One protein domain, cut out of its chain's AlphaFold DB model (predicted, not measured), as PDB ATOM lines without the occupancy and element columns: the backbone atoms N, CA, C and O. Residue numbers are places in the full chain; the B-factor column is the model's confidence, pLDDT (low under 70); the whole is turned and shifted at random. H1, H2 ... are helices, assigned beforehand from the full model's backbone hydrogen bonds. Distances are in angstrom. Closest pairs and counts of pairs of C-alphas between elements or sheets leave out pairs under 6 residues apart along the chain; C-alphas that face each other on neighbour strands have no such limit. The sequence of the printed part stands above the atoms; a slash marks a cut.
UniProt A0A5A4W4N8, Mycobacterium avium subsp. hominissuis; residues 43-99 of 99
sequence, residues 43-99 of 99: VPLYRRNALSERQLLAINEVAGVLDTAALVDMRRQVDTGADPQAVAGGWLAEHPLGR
ATOM      1  N   VAL A  43     170.478 141.115 128.105       90.25
ATOM      2  CA  VAL A  43     171.877 141.304 128.502       90.25
ATOM      3  C   VAL A  43     172.769 141.260 127.261       90.25
ATOM      4  O   VAL A  43     172.740 140.262 126.536       90.25
ATOM      5  N   PRO A  44     173.578 142.300 126.995       90.69
ATOM      6  CA  PRO A  44     174.520 142.272 125.888       90.69
ATOM      7  C   PRO A  44     175.649 141.274 126.165       90.69
ATOM      8  O   PRO A  44     176.312 141.321 127.200       90.69
ATOM      9  N   LEU A  45     175.898 140.384 125.206       93.06
ATOM     10  CA  LEU A  45     177.011 139.438 125.233       93.06
ATOM     11  C   LEU A  45     177.975 139.759 124.095       93.06
ATOM     12  O   LEU A  45     177.576 139.899 122.942       93.06
ATOM     13  N   TYR A  46     179.260 139.846 124.418       92.69
ATOM     14  CA  TYR A  46     180.314 140.126 123.451       92.69
ATOM     15  C   TYR A  46     181.520 139.227 123.699       92.69
ATOM     16  O   TYR A  46     181.769 138.741 124.804       92.69
ATOM     17  N   ARG A  47     182.295 138.988 122.639       95.94
ATOM     18  CA  ARG A  47     183.552 138.248 122.753       95.94
ATOM     19  C   ARG A  47     184.586 139.087 123.496       95.94
ATOM     20  O   ARG A  47     184.692 140.295 123.284       95.94
ATOM     21  N   ARG A  48     185.412 138.428 124.309       94.06
ATOM     22  CA  ARG A  48     186.584 139.067 124.919       94.06
ATOM     23  C   ARG A  48     187.466 139.681 123.822       94.06
ATOM     24  O   ARG A  48     187.671 139.050 122.789       94.06
ATOM     25  N   ASN A  49     187.983 140.885 124.070       93.44
ATOM     26  CA  ASN A  49     188.833 141.657 123.153       93.44
ATOM     27  C   ASN A  49     188.172 142.035 121.808       93.44
ATOM     28  O   ASN A  49     188.878 142.412 120.879       93.44
ATOM     29  N   ALA A  50     186.842 141.926 121.675       96.06
ATOM     30  CA  ALA A  50     186.133 142.326 120.453       96.06
ATOM     31  C   ALA A  50     185.753 143.815 120.427       96.06
ATOM     32  O   ALA A  50     185.503 144.363 119.359       96.06
ATOM     33  N   LEU A  51     185.682 144.448 121.598       95.06
ATOM     34  CA  LEU A  51     185.263 145.834 121.768       95.06
ATOM     35  C   LEU A  51     186.392 146.636 122.407       95.06
ATOM     36  O   LEU A  51     187.089 146.142 123.294       95.06
ATOM     37  N   SER A  52     186.538 147.885 121.977       95.12
ATOM     38  CA  SER A  52     187.332 148.879 122.701       95.12
ATOM     39  C   SER A  52     186.642 149.288 124.005       95.12
ATOM     40  O   SER A  52     185.434 149.103 124.164       95.12
ATOM     41  N   GLU A  53     187.387 149.918 124.917       92.25
ATOM     42  CA  GLU A  53     186.838 150.453 126.172       92.25
ATOM     43  C   GLU A  53     185.651 151.393 125.927       92.25
ATOM     44  O   GLU A  53     184.613 151.271 126.570       92.25
ATOM     45  N   ARG A  54     185.756 152.270 124.919       91.31
ATOM     46  CA  ARG A  54     184.681 153.204 124.562       91.31
ATOM     47  C   ARG A  54     183.418 152.493 124.069       91.31
ATOM     48  O   ARG A  54     182.315 152.904 124.409       91.31
ATOM     49  N   GLN A  55     183.565 151.432 123.276       92.69
ATOM     50  CA  GLN A  55     182.423 150.642 122.799       92.69
ATOM     51  C   GLN A  55     181.762 149.852 123.934       92.69
ATOM     52  O   GLN A  55     180.543 149.712 123.955       92.69
ATOM     53  N   LEU A  56     182.560 149.362 124.885       92.50
ATOM     54  CA  LEU A  56     182.067 148.665 126.067       92.50
ATOM     55  C   LEU A  56     181.275 149.605 126.987       92.50
ATOM     56  O   LEU A  56     180.198 149.227 127.441       92.50
ATOM     57  N   LEU A  57     181.763 150.831 127.208       91.38
ATOM     58  CA  LEU A  57     181.019 151.864 127.936       91.38
ATOM     59  C   LEU A  57     179.682 152.169 127.255       91.38
ATOM     60  O   LEU A  57     178.644 152.067 127.897       91.38
ATOM     61  N   ALA A  58     179.692 152.417 125.942       91.31
ATOM     62  CA  ALA A  58     178.469 152.707 125.194       91.31
ATOM     63  C   ALA A  58     177.428 151.573 125.293       91.31
ATOM     64  O   ALA A  58     176.252 151.835 125.528       91.31
ATOM     65  N   ILE A  59     177.840 150.305 125.163       92.25
ATOM     66  CA  ILE A  59     176.921 149.160 125.290       92.25
ATOM     67  C   ILE A  59     176.367 149.027 126.715       92.25
ATOM     68  O   ILE A  59     175.186 148.717 126.882       92.25
ATOM     69  N   ASN A  60     177.191 149.268 127.737       90.19
ATOM     70  CA  ASN A  60     176.734 149.237 129.127       90.19
ATOM     71  C   ASN A  60     175.762 150.382 129.437       90.19
ATOM     72  O   ASN A  60     174.814 150.176 130.190       90.19
ATOM     73  N   GLU A  61     175.957 151.561 128.844       92.00
ATOM     74  CA  GLU A  61     175.015 152.672 128.980       92.00
ATOM     75  C   GLU A  61     173.660 152.341 128.350       92.00
ATOM     76  O   GLU A  61     172.644 152.516 129.017       92.00
ATOM     77  N   VAL A  62     173.628 151.768 127.135       93.38
ATOM     78  CA  VAL A  62     172.374 151.272 126.527       93.38
ATOM     79  C   VAL A  62     171.666 150.301 127.467       93.38
ATOM     80  O   VAL A  62     170.474 150.454 127.718       93.38
ATOM     81  N   ALA A  63     172.398 149.327 128.016       89.69
ATOM     82  CA  ALA A  63     171.835 148.345 128.940       89.69
ATOM     83  C   ALA A  63     171.304 148.971 130.243       89.69
ATOM     84  O   ALA A  63     170.428 148.392 130.879       89.69
ATOM     85  N   GLY A  64     171.828 150.132 130.646       89.19
ATOM     86  CA  GLY A  64     171.379 150.862 131.829       89.19
ATOM     87  C   GLY A  64     170.155 151.752 131.597       89.19
ATOM     88  O   GLY A  64     169.401 151.976 132.542       89.19
ATOM     89  N   VAL A  65     169.954 152.262 130.377       92.12
ATOM     90  CA  VAL A  65     168.888 153.238 130.072       92.12
ATOM     91  C   VAL A  65     167.722 152.662 129.271       92.12
ATOM     92  O   VAL A  65     166.645 153.250 129.274       92.12
ATOM     93  N   LEU A  66     167.907 151.531 128.582       94.06
ATOM     94  CA  LEU A  66     166.828 150.884 127.840       94.06
ATOM     95  C   LEU A  66     165.836 150.229 128.806       94.06
ATOM     96  O   LEU A  66     166.043 149.108 129.274       94.06
ATOM     97  N   ASP A  67     164.736 150.926 129.077       93.69
ATOM     98  CA  ASP A  67     163.637 150.392 129.868       93.69
ATOM     99  C   ASP A  67     162.633 149.582 129.021       93.69
ATOM    100  O   ASP A  67     162.686 149.511 127.789       93.69
ATOM    101  N   THR A  68     161.702 148.914 129.707       93.69
ATOM    102  CA  THR A  68     160.684 148.089 129.045       93.69
ATOM    103  C   THR A  68     159.712 148.920 128.205       93.69
ATOM    104  O   THR A  68     159.266 148.429 127.173       93.69
ATOM    105  N   ALA A  69     159.394 150.157 128.597       93.75
ATOM    106  CA  ALA A  69     158.449 150.997 127.862       93.75
ATOM    107  C   ALA A  69     159.037 151.429 126.512       93.75
ATOM    108  O   ALA A  69     158.406 151.230 125.472       93.75
ATOM    109  N   ALA A  70     160.286 151.897 126.512       95.50
ATOM    110  CA  ALA A  70     161.033 152.209 125.302       95.50
ATOM    111  C   ALA A  70     161.167 150.979 124.391       95.50
ATOM    112  O   ALA A  70     160.972 151.078 123.178       95.50
ATOM    113  N   LEU A  71     161.431 149.793 124.958       95.62
ATOM    114  CA  LEU A  71     161.486 148.555 124.177       95.62
ATOM    115  C   LEU A  71     160.130 148.193 123.545       95.62
ATOM    116  O   LEU A  71     160.095 147.798 122.379       95.62
ATOM    117  N   VAL A  72     159.019 148.340 124.277       96.31
ATOM    118  CA  VAL A  72     157.657 148.139 123.744       96.31
ATOM    119  C   VAL A  72     157.392 149.090 122.580       96.31
ATOM    120  O   VAL A  72     156.887 148.664 121.540       96.31
ATOM    121  N   ASP A  73     157.746 150.364 122.727       96.69
ATOM    122  CA  ASP A  73     157.506 151.375 121.699       96.69
ATOM    123  C   ASP A  73     158.345 151.123 120.441       96.69
ATOM    124  O   ASP A  73     157.810 151.185 119.330       96.69
ATOM    125  N   MET A  74     159.622 150.755 120.590       97.62
ATOM    126  CA  MET A  74     160.465 150.355 119.456       97.62
ATOM    127  C   MET A  74     159.911 149.111 118.748       97.62
ATOM    128  O   MET A  74     159.830 149.089 117.519       97.62
ATOM    129  N   ARG A  75     159.472 148.092 119.500       96.88
ATOM    130  CA  ARG A  75     158.843 146.892 118.920       96.88
ATOM    131  C   ARG A  75     157.555 147.234 118.174       96.88
ATOM    132  O   ARG A  75     157.369 146.748 117.066       96.88
ATOM    133  N   ARG A  76     156.715 148.125 118.715       97.12
ATOM    134  CA  ARG A  76     155.481 148.581 118.051       97.12
ATOM    135  C   ARG A  76     155.766 149.253 116.707       97.12
ATOM    136  O   ARG A  76     155.039 149.032 115.739       97.12
ATOM    137  N   GLN A  77     156.809 150.079 116.634       98.12
ATOM    138  CA  GLN A  77     157.211 150.721 115.379       98.12
ATOM    139  C   GLN A  77     157.629 149.677 114.337       98.12
ATOM    140  O   GLN A  77     157.161 149.716 113.201       98.12
ATOM    141  N   VAL A  78     158.447 148.701 114.731       98.06
ATOM    142  CA  VAL A  78     158.881 147.623 113.830       98.06
ATOM    143  C   VAL A  78     157.702 146.752 113.386       98.06
ATOM    144  O   VAL A  78     157.562 146.475 112.196       98.06
ATOM    145  N   ASP A  79     156.802 146.391 114.300       96.62
ATOM    146  CA  ASP A  79     155.609 145.587 113.997       96.62
ATOM    147  C   ASP A  79     154.651 146.291 113.018       96.62
ATOM    148  O   ASP A  79     153.909 145.636 112.286       96.62
ATOM    149  N   THR A  80     154.680 147.628 112.972       96.31
ATOM    150  CA  THR A  80     153.907 148.444 112.017       96.31
ATOM    151  C   THR A  80     154.663 148.747 110.717       96.31
ATOM    152  O   THR A  80     154.147 149.465 109.861       96.31
ATOM    153  N   GLY A  81     155.845 148.147 110.527       97.94
ATOM    154  CA  GLY A  81     156.611 148.179 109.280       97.94
ATOM    155  C   GLY A  81     157.764 149.183 109.242       97.94
ATOM    156  O   GLY A  81     158.344 149.379 108.174       97.94
ATOM    157  N   ALA A  82     158.110 149.826 110.361       98.50
ATOM    158  CA  ALA A  82     159.292 150.682 110.416       98.50
ATOM    159  C   ALA A  82     160.586 149.862 110.274       98.50
ATOM    160  O   ALA A  82     160.684 148.734 110.758       98.50
ATOM    161  N   ASP A  83     161.601 150.455 109.643       98.31
ATOM    162  CA  ASP A  83     162.930 149.856 109.552       98.31
ATOM    163  C   ASP A  83     163.582 149.757 110.949       98.31
ATOM    164  O   ASP A  83     163.759 150.789 111.607       98.31
ATOM    165  N   PRO A  84     163.983 148.558 111.417       98.19
ATOM    166  CA  PRO A  84     164.582 148.390 112.740       98.19
ATOM    167  C   PRO A  84     165.837 149.237 112.969       98.19
ATOM    168  O   PRO A  84     166.066 149.700 114.088       98.19
ATOM    169  N   GLN A  85     166.650 149.460 111.930       98.06
ATOM    170  CA  GLN A  85     167.859 150.274 112.058       98.06
ATOM    171  C   GLN A  85     167.509 151.752 112.270       98.06
ATOM    172  O   GLN A  85     168.099 152.395 113.139       98.06
ATOM    173  N   ALA A  86     166.535 152.280 111.527       98.19
ATOM    174  CA  ALA A  86     166.029 153.634 111.729       98.19
ATOM    175  C   ALA A  86     165.413 153.824 113.126       98.19
ATOM    176  O   ALA A  86     165.704 154.826 113.778       98.19
ATOM    177  N   VAL A  87     164.629 152.855 113.615       98.44
ATOM    178  CA  VAL A  87     164.029 152.896 114.965       98.44
ATOM    179  C   VAL A  87     165.109 152.936 116.048       98.44
ATOM    180  O   VAL A  87     165.093 153.817 116.907       98.44
ATOM    181  N   ALA A  88     166.091 152.031 115.980       96.44
ATOM    182  CA  ALA A  88     167.197 152.004 116.936       96.44
ATOM    183  C   ALA A  88     168.047 153.287 116.868       96.44
ATOM    184  O   ALA A  88     168.440 153.828 117.901       96.44
ATOM    185  N   GLY A  89     168.307 153.798 115.661       96.31
ATOM    186  CA  GLY A  89     169.037 155.049 115.456       96.31
ATOM    187  C   GLY A  89     168.306 156.268 116.021       96.31
ATOM    188  O   GLY A  89     168.939 157.111 116.655       96.31
ATOM    189  N   GLY A  90     166.984 156.339 115.842       96.81
ATOM    190  CA  GLY A  90     166.140 157.384 116.424       96.81
ATOM    191  C   GLY A  90     166.179 157.360 117.948       96.81
ATOM    192  O   GLY A  90     166.468 158.381 118.570       96.81
ATOM    193  N   TRP A  91     166.012 156.178 118.547       96.62
ATOM    194  CA  TRP A  91     166.111 156.025 119.999       96.62
ATOM    195  C   TRP A  91     167.489 156.454 120.531       96.62
ATOM    196  O   TRP A  91     167.562 157.219 121.491       96.62
ATOM    197  N   LEU A  92     168.587 156.053 119.877       94.94
ATOM    198  CA  LEU A  92     169.945 156.473 120.258       94.94
ATOM    199  C   LEU A  92     170.167 157.989 120.134       94.94
ATOM    200  O   LEU A  92     170.914 158.563 120.925       94.94
ATOM    201  N   ALA A  93     169.543 158.648 119.155       93.75
ATOM    202  CA  ALA A  93     169.639 160.099 118.995       93.75
ATOM    203  C   ALA A  93     168.941 160.855 120.140       93.75
ATOM    204  O   ALA A  93     169.422 161.904 120.570       93.75
ATOM    205  N   GLU A  94     167.840 160.307 120.656       92.50
ATOM    206  CA  GLU A  94     167.116 160.830 121.822       92.50
ATOM    207  C   GLU A  94     167.813 160.495 123.155       92.50
ATOM    208  O   GLU A  94     167.641 161.213 124.141       92.50
ATOM    209  N   HIS A  95     168.652 159.452 123.168       90.00
ATOM    210  CA  HIS A  95     169.379 158.951 124.340       90.00
ATOM    211  C   HIS A  95     170.904 159.001 124.109       90.00
ATOM    212  O   HIS A  95     171.547 157.953 124.002       90.00
ATOM    213  N   PRO A  96     171.518 160.199 124.006       81.50
ATOM    214  CA  PRO A  96     172.933 160.325 123.671       81.50
ATOM    215  C   PRO A  96     173.833 159.673 124.731       81.50
ATOM    216  O   PRO A  96     173.778 160.028 125.909       81.50
ATOM    217  N   LEU A  97     174.696 158.764 124.272       83.00
ATOM    218  CA  LEU A  97     175.621 157.961 125.081       83.00
ATOM    219  C   LEU A  97     177.036 158.571 125.115       83.00
ATOM    220  O   LEU A  97     177.448 159.252 124.171       83.00
ATOM    221  N   GLY A  98     177.820 158.259 126.146       68.19
ATOM    222  CA  GLY A  98     179.259 158.508 126.217       68.19
ATOM    223  C   GLY A  98     179.647 159.971 126.434       68.19
ATOM    224  O   GLY A  98     180.545 160.463 125.739       68.19
ATOM    225  N   ARG A  99     178.970 160.654 127.365       60.28
ATOM    226  CA  ARG A  99     179.439 161.935 127.924       60.28
ATOM    227  C   ARG A  99     180.466 161.722 129.028       60.28
ATOM    228  O   ARG A  99     180.266 160.794 129.838       60.28
TER     229      ARG A  99
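What this domain is: This is residues 43 to 99 of the 99 residues of a protein of Mycobacterium avium subsp. hominissuis (UniProt A0A5A4W4N8). A long helix, H1, makes one end of an elongated model, and a splayed helical hairpin of H2 and H3, joined like a V, makes the other. Residues 43 to 52 run out and double back into H1; the tail, residues 95 to 99, turns back from H3 toward H1. The printed part has 57 residues with three named helices in the order H1, H2, H3 and no named strand: all helix, only just loose, close to compact, with a radius of gyration of the C-alphas of 12.7 A and spans of 37 by 24 by 19 A.

How they stand to each other: H1, residues 53 to 65, is apart from both H2, residues 68 to 79, and H3, residues 84 to 94. H2 and H3, a hairpin, touch, H2 with residues 74 to 78 alone; their closest C-alphas, of Val 78 and Pro 84, are 5.9 A apart. They run opposite ways at a steep tilt of 38 degrees, only just steep. In H1, H2 and H3 every O i to N i+4 pair is within hydrogen-bond range.

Where its parts are: H1, 18.6 A long, begins at C-alpha 53 (186.838, 150.453, 126.172). H2 is 16.1 A long; H3, 15.6 A, ends at C-alpha 94 (167.116, 160.830, 121.822).

The domain as a whole: The C-alphas farthest apart, of Asn 49 and Thr 80, are 37.3 A apart. The printed part has no cut, and both links are tight. Residues 98 to 99 have pLDDT under 70.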